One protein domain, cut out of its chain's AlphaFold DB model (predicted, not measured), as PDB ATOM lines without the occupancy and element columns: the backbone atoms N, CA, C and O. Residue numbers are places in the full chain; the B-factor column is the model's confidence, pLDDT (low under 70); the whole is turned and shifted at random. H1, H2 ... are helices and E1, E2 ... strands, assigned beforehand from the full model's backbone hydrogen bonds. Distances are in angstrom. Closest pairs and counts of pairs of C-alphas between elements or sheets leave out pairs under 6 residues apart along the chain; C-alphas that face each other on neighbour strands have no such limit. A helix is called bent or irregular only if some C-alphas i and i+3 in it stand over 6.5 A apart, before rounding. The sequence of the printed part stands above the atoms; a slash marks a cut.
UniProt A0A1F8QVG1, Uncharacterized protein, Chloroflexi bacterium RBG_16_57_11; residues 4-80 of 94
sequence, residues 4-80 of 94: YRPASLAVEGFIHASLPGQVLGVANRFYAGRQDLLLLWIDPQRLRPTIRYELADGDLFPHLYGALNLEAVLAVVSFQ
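Overview. This is residues 4 to 80 of the 94 residues of an uncharacterized protein of Chloroflexi bacterium RBG_16_57_11 (UniProt A0A1F8QVG1). What does the model look like? Two separate two-stranded antiparallel ribbons, the hairpin of E2 and E3 and the pair of E1 and E4, stand on different sides of a rounded body, and residues 15 to 16 add a short antiparallel pairing to residues 63 to 64 of E3. H1 lies far out, near the E3 end at Tyr 65. What is it made of? The 77 printed residues, mixed in class, hold two named helices and four named strands in the order H1 H2 E1 E2 E3 E4. It is compact, with a radius of gyration of the C-alphas of 12.4 A and spans of 32 by 28 by 24 A.

Along the chain. Where are the strands? E2 is residues 50 to 56, 17.8 A, and E3 is 59 to 65, 18.6 A. E1 is residues 37 to 42, 15.8 A, and E4 is 73 to 79, 15.3 A, ending at C-alpha 79 (-114.480, -1.251, -3.155). Where are the helices? H1 is residues 7 to 11, 6.2 A, from C-alpha 7 (-119.891, -18.919, 5.296). H2 is residues 20 to 30, 16.1 A, and irregular, with C-alphas 21 and 24 7.1 A apart.

Arrangement. How do the strands pair? E2 and E3 are antiparallel at 147 degrees, with N 63 and O 52 2.8 A apart. E1 and E4 are antiparallel at 156 degrees, with N 39 and O 77 2.8 A apart. What stays apart? E1 and E3 are apart, and so, only just, are H2 and E3, closest 8.2 A. How are the helix backbones? H1 has its O i to N i+4 pair within hydrogen-bond range, H2 5 of 7.

Size, cuts and confidence. How large is it? The farthest C-alphas, of Gly 33 and Arg 48, are 32.8 A apart. Is it whole? The printed part has no cut and no long link, and no printed residue is under 70 in pLDDT.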
ATOM      1  N   TYR A   4    -109.363 -15.764   7.806       97.75
ATOM      2  CA  TYR A   4    -110.710 -15.426   7.361       97.75
ATOM      3  C   TYR A   4    -111.476 -16.689   6.946       97.75
ATOM      4  O   TYR A   4    -110.993 -17.504   6.154       97.75
ATOM      5  N   ARG A   5    -112.677 -16.856   7.512       97.94
ATOM      6  CA  ARG A   5    -113.543 -18.035   7.354       97.94
ATOM      7  C   ARG A   5    -114.964 -17.594   6.975       97.94
ATOM      8  O   ARG A   5    -115.793 -17.423   7.867       97.94
ATOM      9  N   PRO A   6    -115.246 -17.362   5.681       97.19
ATOM     10  CA  PRO A   6    -116.582 -16.989   5.231       97.19
ATOM     11  C   PRO A   6    -117.543 -18.179   5.296       97.19
ATOM     12  O   PRO A   6    -117.121 -19.335   5.325       97.19
ATOM     13  N   ALA A   7    -118.846 -17.896   5.252       96.81
ATOM     14  CA  ALA A   7    -119.891 -18.919   5.296       96.81
ATOM     15  C   ALA A   7    -119.768 -19.969   4.175       96.81
ATOM     16  O   ALA A   7    -120.006 -21.146   4.434       96.81
ATOM     17  N   SER A   8    -119.330 -19.578   2.970       96.38
ATOM     18  CA  SER A   8    -119.127 -20.513   1.852       96.38
ATOM     19  C   SER A   8    -118.138 -21.626   2.204       96.38
ATOM     20  O   SER A   8    -118.338 -22.770   1.820       96.38
ATOM     21  N   LEU A   9    -117.115 -21.348   3.022       97.62
ATOM     22  CA  LEU A   9    -116.169 -22.383   3.439       97.62
ATOM     23  C   LEU A   9    -116.858 -23.475   4.270       97.62
ATOM     24  O   LEU A   9    -116.501 -24.643   4.158       97.62
ATOM     25  N   ALA A  10    -117.835 -23.103   5.098       97.25
ATOM     26  CA  ALA A  10    -118.575 -24.047   5.930       97.25
ATOM     27  C   ALA A  10    -119.684 -24.779   5.157       97.25
ATOM     28  O   ALA A  10    -119.950 -25.943   5.441       97.25
ATOM     29  N   VAL A  11    -120.335 -24.097   4.210       97.88
ATOM     30  CA  VAL A  11    -121.502 -24.620   3.480       97.88
ATOM     31  C   VAL A  11    -121.102 -25.362   2.203       97.88
ATOM     32  O   VAL A  11    -121.667 -26.405   1.896       97.88
ATOM     33  N   GLU A  12    -120.121 -24.841   1.472       97.69
ATOM     34  CA  GLU A  12    -119.714 -25.311   0.140       97.69
ATOM     35  C   GLU A  12    -118.341 -25.998   0.157       97.69
ATOM     36  O   GLU A  12    -118.005 -26.759  -0.746       97.69
ATOM     37  N   GLY A  13    -117.542 -25.762   1.203       97.88
ATOM     38  CA  GLY A  13    -116.209 -26.346   1.365       97.88
ATOM     39  C   GLY A  13    -115.071 -25.521   0.759       97.88
ATOM     40  O   GLY A  13    -113.912 -25.930   0.857       97.88
ATOM     41  N   PHE A  14    -115.365 -24.354   0.174       98.25
ATOM     42  CA  PHE A  14    -114.363 -23.453  -0.394       98.25
ATOM     43  C   PHE A  14    -114.758 -21.969  -0.299       98.25
ATOM     44  O   PHE A  14    -115.903 -21.597  -0.030       98.25
ATOM     45  N   ILE A  15    -113.775 -21.092  -0.487       98.31
ATOM     46  CA  ILE A  15    -113.965 -19.647  -0.617       98.31
ATOM     47  C   ILE A  15    -113.919 -19.289  -2.098       98.31
ATOM     48  O   ILE A  15    -112.936 -19.602  -2.772       98.31
ATOM     49  N   HIS A  16    -114.951 -18.602  -2.584       98.06
ATOM     50  CA  HIS A  16    -114.939 -18.009  -3.916       98.06
ATOM     51  C   HIS A  16    -113.913 -16.879  -3.989       98.06
ATOM     52  O   HIS A  16    -113.933 -15.957  -3.170       98.06
ATOM     53  N   ALA A  17    -113.048 -16.931  -4.991       97.75
ATOM     54  CA  ALA A  17    -112.183 -15.830  -5.370       97.75
ATOM     55  C   ALA A  17    -112.383 -15.507  -6.855       97.75
ATOM     56  O   ALA A  17    -113.138 -16.156  -7.577       97.75
ATOM     57  N   SER A  18    -111.731 -14.450  -7.318       97.88
ATOM     58  CA  SER A  18    -111.802 -14.011  -8.708       97.88
ATOM     59  C   SER A  18    -110.423 -13.580  -9.168       97.88
ATOM     60  O   SER A  18    -109.666 -12.976  -8.407       97.88
ATOM     61  N   LEU A  19    -110.100 -13.865 -10.425       97.12
ATOM     62  CA  LEU A  19    -108.997 -13.211 -11.111       97.12
ATOM     63  C   LEU A  19    -109.335 -11.727 -11.328       97.12
ATOM     64  O   LEU A  19    -110.516 -11.381 -11.420       97.12
ATOM     65  N   PRO A  20    -108.338 -10.836 -11.486       96.31
ATOM     66  CA  PRO A  20    -108.584  -9.399 -11.643       96.31
ATOM     67  C   PRO A  20    -109.603  -9.050 -12.740       96.31
ATOM     68  O   PRO A  20    -110.473  -8.210 -12.531       96.31
ATOM     69  N   GLY A  21    -109.552  -9.746 -13.882       96.06
ATOM     70  CA  GLY A  21    -110.487  -9.541 -14.996       96.06
ATOM     71  C   GLY A  21    -111.935  -9.959 -14.706       96.06
ATOM     72  O   GLY A  21    -112.845  -9.515 -15.399       96.06
ATOM     73  N   GLN A  22    -112.165 -10.769 -13.671       97.62
ATOM     74  CA  GLN A  22    -113.481 -11.297 -13.300       97.62
ATOM     75  C   GLN A  22    -114.177 -10.446 -12.225       97.62
ATOM     76  O   GLN A  22    -115.405 -10.450 -12.136       97.62
ATOM     77  N   VAL A  23    -113.411  -9.691 -11.424       97.75
ATOM     78  CA  VAL A  23    -113.910  -8.982 -10.228       97.75
ATOM     79  C   VAL A  23    -115.086  -8.061 -10.549       97.75
ATOM     80  O   VAL A  23    -116.091  -8.097  -9.846       97.75
ATOM     81  N   LEU A  24    -115.001  -7.255 -11.614       97.81
ATOM     82  CA  LEU A  24    -116.076  -6.318 -11.969       97.81
ATOM     83  C   LEU A  24    -117.364  -7.043 -12.382       97.81
ATOM     84  O   LEU A  24    -118.455  -6.596 -12.033       97.81
ATOM     85  N   GLY A  25    -117.255  -8.170 -13.091       97.31
ATOM     86  CA  GLY A  25    -118.412  -8.988 -13.462       97.31
ATOM     87  C   GLY A  25    -119.106  -9.576 -12.234       97.31
ATOM     88  O   GLY A  25    -120.318  -9.436 -12.078       97.31
ATOM     89  N   VAL A  26    -118.327 -10.152 -11.314       97.62
ATOM     90  CA  VAL A  26    -118.825 -10.697 -10.039       97.62
ATOM     91  C   VAL A  26    -119.459  -9.602  -9.178       97.62
ATOM     92  O   VAL A  26    -120.571  -9.777  -8.677       97.62
ATOM     93  N   ALA A  27    -118.794  -8.452  -9.046       98.12
ATOM     94  CA  ALA A  27    -119.281  -7.313  -8.273       98.12
ATOM     95  C   ALA A  27    -120.647  -6.831  -8.773       98.12
ATOM     96  O   ALA A  27    -121.591  -6.717  -7.993       98.12
ATOM     97  N   ASN A  28    -120.778  -6.622 -10.084       98.12
ATOM     98  CA  ASN A  28    -122.026  -6.160 -10.686       98.12
ATOM     99  C   ASN A  28    -123.137  -7.220 -10.675       98.12
ATOM    100  O   ASN A  28    -124.310  -6.859 -10.672       98.12
ATOM    101  N   ARG A  29    -122.805  -8.514 -10.649       97.12
ATOM    102  CA  ARG A  29    -123.812  -9.582 -10.603       97.12
ATOM    103  C   ARG A  29    -124.373  -9.815  -9.204       97.12
ATOM    104  O   ARG A  29    -125.577 -10.004  -9.062       97.12
ATOM    105  N   PHE A  30    -123.515  -9.838  -8.186       97.00
ATOM    106  CA  PHE A  30    -123.899 -10.280  -6.840       97.00
ATOM    107  C   PHE A  30    -123.960  -9.156  -5.806       97.00
ATOM    108  O   PHE A  30    -124.596  -9.321  -4.767       97.00
ATOM    109  N   TYR A  31    -123.322  -8.015  -6.076       97.06
ATOM    110  CA  TYR A  31    -123.144  -6.949  -5.090       97.06
ATOM    111  C   TYR A  31    -123.493  -5.549  -5.613       97.06
ATOM    112  O   TYR A  31    -123.134  -4.562  -4.971       97.06
ATOM    113  N   ALA A  32    -124.192  -5.438  -6.749       96.69
ATOM    114  CA  ALA A  32    -124.596  -4.154  -7.329       96.69
ATOM    115  C   ALA A  32    -125.233  -3.221  -6.282       96.69
ATOM    116  O   ALA A  32    -126.079  -3.631  -5.487       96.69
ATOM    117  N   GLY A  33    -124.800  -1.959  -6.274       96.88
ATOM    118  CA  GLY A  33    -125.279  -0.931  -5.349       96.88
ATOM    119  C   GLY A  33    -124.755  -1.015  -3.910       96.88
ATOM    120  O   GLY A  33    -125.011  -0.088  -3.140       96.88
ATOM    121  N   ARG A  34    -124.008  -2.060  -3.516       97.81
ATOM    122  CA  ARG A  34    -123.393  -2.117  -2.177       97.81
ATOM    123  C   ARG A  34    -122.218  -1.162  -2.053       97.81
ATOM    124  O   ARG A  34    -121.353  -1.136  -2.912       97.81
ATOM    125  N   GLN A  35    -122.162  -0.418  -0.951       96.25
ATOM    126  CA  GLN A  35    -121.148   0.622  -0.709       96.25
ATOM    127  C   GLN A  35    -120.140   0.248   0.388       96.25
ATOM    128  O   GLN A  35    -119.187   0.986   0.638       96.25
ATOM    129  N   ASP A  36    -120.361  -0.890   1.042       96.38
ATOM    130  CA  ASP A  36    -119.663  -1.381   2.228       96.38
ATOM    131  C   ASP A  36    -118.729  -2.567   1.928       96.38
ATOM    132  O   ASP A  36    -118.341  -3.304   2.833       96.38
ATOM    133  N   LEU A  37    -118.358  -2.768   0.659       97.75
ATOM    134  CA  LEU A  37    -117.472  -3.863   0.271       97.75
ATOM    135  C   LEU A  37    -115.998  -3.514   0.485       97.75
ATOM    136  O   LEU A  37    -115.538  -2.398   0.233       97.75
ATOM    137  N   LEU A  38    -115.242  -4.542   0.857       97.62
ATOM    138  CA  LEU A  38    -113.788  -4.553   0.808       97.62
ATOM    139  C   LEU A  38    -113.339  -5.530  -0.276       97.62
ATOM    140  O   LEU A  38    -113.856  -6.644  -0.367       97.62
ATOM    141  N   LEU A  39    -112.346  -5.126  -1.063       97.94
ATOM    142  CA  LEU A  39    -111.625  -5.999  -1.977       97.94
ATOM    143  C   LEU A  39    -110.298  -6.410  -1.335       97.94
ATOM    144  O   LEU A  39    -109.517  -5.566  -0.889       97.94
ATOM    145  N   LEU A  40    -110.060  -7.718  -1.284       98.31
ATOM    146  CA  LEU A  40    -108.843  -8.310  -0.743       98.31
ATOM    147  C   LEU A  40    -107.969  -8.762  -1.910       98.31
ATOM    148  O   LEU A  40    -108.348  -9.659  -2.662       98.31
ATOM    149  N   TRP A  41    -106.789  -8.163  -2.038       98.19
ATOM    150  CA  TRP A  41    -105.762  -8.624  -2.966       98.19
ATOM    151  C   TRP A  41    -104.933  -9.708  -2.293       98.19
ATOM    152  O   TRP A  41    -104.380  -9.485  -1.217       98.19
ATOM    153  N   ILE A  42    -104.867 -10.887  -2.907       97.94
ATOM    154  CA  ILE A  42    -104.282 -12.090  -2.310       97.94
ATOM    155  C   ILE A  42    -103.099 -12.553  -3.160       97.94
ATOM    156  O   ILE A  42    -103.232 -12.700  -4.373       97.94
ATOM    157  N   ASP A  43    -101.963 -12.815  -2.517       97.31
ATOM    158  CA  ASP A  43    -100.804 -13.468  -3.122       97.31
ATOM    159  C   ASP A  43    -101.006 -14.991  -3.117       97.31
ATOM    160  O   ASP A  43    -100.942 -15.616  -2.048       97.31
ATOM    161  N   PRO A  44    -101.219 -15.627  -4.283       95.75
ATOM    162  CA  PRO A  44    -101.428 -17.066  -4.346       95.75
ATOM    163  C   PRO A  44    -100.199 -17.869  -3.896       95.75
ATOM    164  O   PRO A  44    -100.358 -19.014  -3.483       95.75
ATOM    165  N   GLN A  45     -98.990 -17.297  -3.921       96.62
ATOM    166  CA  GLN A  45     -97.770 -17.980  -3.471       96.62
ATOM    167  C   GLN A  45     -97.656 -18.055  -1.943       96.62
ATOM    168  O   GLN A  45     -96.893 -18.862  -1.418       96.62
ATOM    169  N   ARG A  46     -98.418 -17.226  -1.217       97.31
ATOM    170  CA  ARG A  46     -98.457 -17.192   0.255       97.31
ATOM    171  C   ARG A  46     -99.657 -17.929   0.839       97.31
ATOM    172  O   ARG A  46     -99.815 -17.972   2.063       97.31
ATOM    173  N   LEU A  47    -100.520 -18.475  -0.016       97.75
ATOM    174  CA  LEU A  47    -101.673 -19.245   0.420       97.75
ATOM    175  C   LEU A  47    -101.222 -20.564   1.048       97.75
ATOM    176  O   LEU A  47    -100.510 -21.360   0.442       97.75
ATOM    177  N   ARG A  48    -101.696 -20.807   2.272       97.56
ATOM    178  CA  ARG A  48    -101.683 -22.136   2.889       97.56
ATOM    179  C   ARG A  48    -102.728 -23.093   2.292       97.56
ATOM    180  O   ARG A  48    -102.393 -24.268   2.142       97.56
ATOM    181  N   PRO A  49    -103.978 -22.677   1.989       96.69
ATOM    182  CA  PRO A  49    -104.960 -23.587   1.405       96.69
ATOM    183  C   PRO A  49    -104.686 -23.856  -0.078       96.69
ATOM    184  O   PRO A  49    -104.087 -23.043  -0.780       96.69
ATOM    185  N   THR A  50    -105.187 -24.987  -0.575       97.38
ATOM    186  CA  THR A  50    -105.135 -25.312  -2.005       97.38
ATOM    187  C   THR A  50    -106.079 -24.409  -2.795       97.38
ATOM    188  O   THR A  50    -107.251 -24.280  -2.449       97.38
ATOM    189  N   ILE A  51    -105.581 -23.845  -3.894       97.88
ATOM    190  CA  ILE A  51    -106.383 -23.152  -4.905       97.88
ATOM    191  C   ILE A  51    -106.694 -24.110  -6.059       97.88
ATOM    192  O   ILE A  51    -105.806 -24.821  -6.535       97.88
ATOM    193  N   ARG A  52    -107.947 -24.143  -6.509       98.00
ATOM    194  CA  ARG A  52    -108.354 -24.849  -7.733       98.00
ATOM    195  C   ARG A  52    -109.046 -23.882  -8.672       98.00
ATOM    196  O   ARG A  52    -109.770 -23.010  -8.214       98.00
ATOM    197  N   TYR A  53    -108.805 -24.050  -9.963       98.06
ATOM    198  CA  TYR A  53    -109.470 -23.285 -11.009       98.06
ATOM    199  C   TYR A  53    -110.556 -24.163 -11.606       98.06
ATOM    200  O   TYR A  53    -110.253 -25.188 -12.216       98.06
ATOM    201  N   GLU A  54    -111.807 -23.789 -11.382       98.06
ATOM    202  CA  GLU A  54    -112.964 -24.603 -11.741       98.06
ATOM    203  C   GLU A  54    -113.928 -23.799 -12.606       98.06
ATOM    204  O   GLU A  54    -114.022 -22.576 -12.490       98.06
ATOM    205  N   LEU A  55    -114.612 -24.489 -13.520       97.38
ATOM    206  CA  LEU A  55    -115.509 -23.848 -14.472       97.38
ATOM    207  C   LEU A  55    -116.770 -23.355 -13.755       97.38
ATOM    208  O   LEU A  55    -117.536 -24.156 -13.221       97.38
ATOM    209  N   ALA A  56    -117.009 -22.051 -13.811       91.62
ATOM    210  CA  ALA A  56    -118.227 -21.405 -13.346       91.62
ATOM    211  C   ALA A  56    -118.578 -20.258 -14.299       91.62
ATOM    212  O   ALA A  56    -117.706 -19.523 -14.749       91.62
ATOM    213  N   ASP A  57    -119.858 -20.125 -14.652       85.25
ATOM    214  CA  ASP A  57    -120.343 -19.048 -15.531       85.25
ATOM    215  C   ASP A  57    -119.581 -18.906 -16.871       85.25
ATOM    216  O   ASP A  57    -119.492 -17.820 -17.441       85.25
ATOM    217  N   GLY A  58    -119.048 -20.014 -17.396       92.62
ATOM    218  CA  GLY A  58    -118.323 -20.043 -18.671       92.62
ATOM    219  C   GLY A  58    -116.850 -19.625 -18.597       92.62
ATOM    220  O   GLY A  58    -116.218 -19.532 -19.647       92.62
ATOM    221  N   ASP A  59    -116.293 -19.419 -17.401       96.44
ATOM    222  CA  ASP A  59    -114.877 -19.099 -17.180       96.44
ATOM    223  C   ASP A  59    -114.297 -19.893 -15.988       96.44
ATOM    224  O   ASP A  59    -115.028 -20.545 -15.242       96.44
ATOM    225  N   LEU A  60    -112.973 -19.893 -15.821       98.06
ATOM    226  CA  LEU A  60    -112.289 -20.568 -14.716       98.06
ATOM    227  C   LEU A  60    -112.133 -19.635 -13.515       98.06
ATOM    228  O   LEU A  60    -111.346 -18.687 -13.544       98.06
ATOM    229  N   PHE A  61    -112.832 -19.946 -12.427       98.38
ATOM    230  CA  PHE A  61    -112.759 -19.193 -11.181       98.38
ATOM    231  C   PHE A  61    -111.863 -19.894 -10.154       98.38
ATOM    232  O   PHE A  61    -111.898 -21.123 -10.040       98.38
ATOM    233  N   PRO A  62    -111.051 -19.137  -9.396       98.19
ATOM    234  CA  PRO A  62    -110.278 -19.693  -8.303       98.19
ATOM    235  C   PRO A  62    -111.156 -19.959  -7.074       98.19
ATOM    236  O   PRO A  62    -111.804 -19.059  -6.539       98.19
ATOM    237  N   HIS A  63    -111.099 -21.186  -6.568       98.44
ATOM    238  CA  HIS A  63    -111.708 -21.614  -5.314       98.44
ATOM    239  C   HIS A  63    -110.625 -22.009  -4.309       98.44
ATOM    240  O   HIS A  63    -109.757 -22.836  -4.604       98.44
ATOM    241  N   LEU A  64    -110.662 -21.412  -3.114       98.25
ATOM    242  CA  LEU A  64    -109.721 -21.716  -2.035       98.25
ATOM    243  C   LEU A  64    -110.330 -22.773  -1.111       98.25
ATOM    244  O   LEU A  64    -111.293 -22.504  -0.392       98.25
ATOM    245  N   TYR A  65    -109.738 -23.962  -1.084       98.19
ATOM    246  CA  TYR A  65    -110.158 -25.084  -0.244       98.19
ATOM    247  C   TYR A  65    -109.512 -25.000   1.139       98.19
ATOM    248  O   TYR A  65    -108.596 -25.749   1.482       98.19
ATOM    249  N   GLY A  66    -109.972 -24.031   1.926       97.94
ATOM    250  CA  GLY A  66    -109.529 -23.796   3.293       97.94
ATOM    251  C   GLY A  66    -109.667 -22.333   3.700       97.94
ATOM    252  O   GLY A  66    -110.057 -21.480   2.906       97.94
ATOM    253  N   ALA A  67    -109.360 -22.045   4.963       98.12
ATOM    254  CA  ALA A  67    -109.408 -20.682   5.480       98.12
ATOM    255  C   ALA A  67    -108.304 -19.815   4.855       98.12
ATOM    256  O   ALA A  67    -107.168 -20.267   4.692       98.12
ATOM    257  N   LEU A  68    -108.627 -18.559   4.542       98.38
ATOM    258  CA  LEU A  68    -107.652 -17.601   4.024       98.38
ATOM    259  C   LEU A  68    -106.745 -17.138   5.168       98.38
ATOM    260  O   LEU A  68    -107.201 -16.471   6.098       98.38
ATOM    261  N   ASN A  69    -105.460 -17.473   5.095       98.19
ATOM    262  CA  ASN A  69    -104.454 -16.966   6.020       98.19
ATOM    263  C   ASN A  69    -104.156 -15.488   5.728       98.19
ATOM    264  O   ASN A  69    -103.880 -15.128   4.584       98.19
ATOM    265  N   LEU A  70    -104.222 -14.621   6.747       97.56
ATOM    266  CA  LEU A  70    -104.125 -13.165   6.547       97.56
ATOM    267  C   LEU A  70    -102.758 -12.711   6.012       97.56
ATOM    268  O   LEU A  70    -102.664 -11.663   5.390       97.56
ATOM    269  N   GLU A  71    -101.710 -13.513   6.189       97.38
ATOM    270  CA  GLU A  71    -100.373 -13.299   5.623       97.38
ATOM    271  C   GLU A  71    -100.350 -13.316   4.087       97.38
ATOM    272  O   GLU A  71     -99.424 -12.776   3.479       97.38
ATOM    273  N   ALA A  72    -101.344 -13.953   3.460       97.69
ATOM    274  CA  ALA A  72    -101.494 -13.969   2.012       97.69
ATOM    275  C   ALA A  72    -102.189 -12.713   1.471       97.69
ATOM    276  O   ALA A  72    -102.192 -12.506   0.263       97.69
ATOM    277  N   VAL A  73    -102.776 -11.870   2.325       97.88
ATOM    278  CA  VAL A  73    -103.459 -10.646   1.893       97.88
ATOM    279  C   VAL A  73    -102.431  -9.530   1.723       97.88
ATOM    280  O   VAL A  73    -101.833  -9.067   2.691       97.88
ATOM    281  N   LEU A  74    -102.228  -9.096   0.481       97.31
ATOM    282  CA  LEU A  74    -101.302  -8.024   0.118       97.31
ATOM    283  C   LEU A  74    -101.892  -6.636   0.370       97.31
ATOM    284  O   LEU A  74    -101.185  -5.729   0.803       97.31
ATOM    285  N   ALA A  75    -103.187  -6.473   0.100       97.50
ATOM    286  CA  ALA A  75    -103.902  -5.225   0.320       97.50
ATOM    287  C   ALA A  75    -105.373  -5.482   0.645       97.50
ATOM    288  O   ALA A  75    -105.984  -6.432   0.152       97.50
ATOM    289  N   VAL A  76    -105.944  -4.578   1.436       97.56
ATOM    290  CA  VAL A  76    -107.383  -4.477   1.684       97.56
ATOM    291  C   VAL A  76    -107.800  -3.076   1.281       97.56
ATOM    292  O   VAL A  76    -107.291  -2.100   1.831       97.56
ATOM    293  N   VAL A  77    -108.694  -2.969   0.305       97.38
ATOM    294  CA  VAL A  77    -109.117  -1.681  -0.254       97.38
ATOM    295  C   VAL A  77    -110.632  -1.571  -0.239       97.38
ATOM    296  O   VAL A  77    -111.334  -2.542  -0.522       97.38
ATOM    297  N   SER A  78    -111.147  -0.384   0.083       96.88
ATOM    298  CA  SER A  78    -112.572  -0.098  -0.078       96.88
ATOM    299  C   SER A  78    -112.950  -0.248  -1.544       96.88
ATOM    300  O   SER A  78    -112.293   0.313  -2.423       96.88
ATOM    301  N   PHE A  79    -114.015  -0.995  -1.806       97.69
ATOM    302  CA  PHE A  79    -114.480  -1.251  -3.155       97.69
ATOM    303  C   PHE A  79    -115.887  -0.700  -3.306       97.69
ATOM    304  O   PHE A  79    -116.862  -1.303  -2.866       97.69
ATOM    305  N   GLN A  80    -115.970   0.492  -3.889       97.06
ATOM    306  CA  GLN A  80    -117.223   1.218  -4.024       97.06
ATOM    307  C   GLN A  80    -117.673   1.267  -5.484       97.06
ATOM    308  O   GLN A  80    -116.833   1.424  -6.377       97.06
TER     309      GLN A  80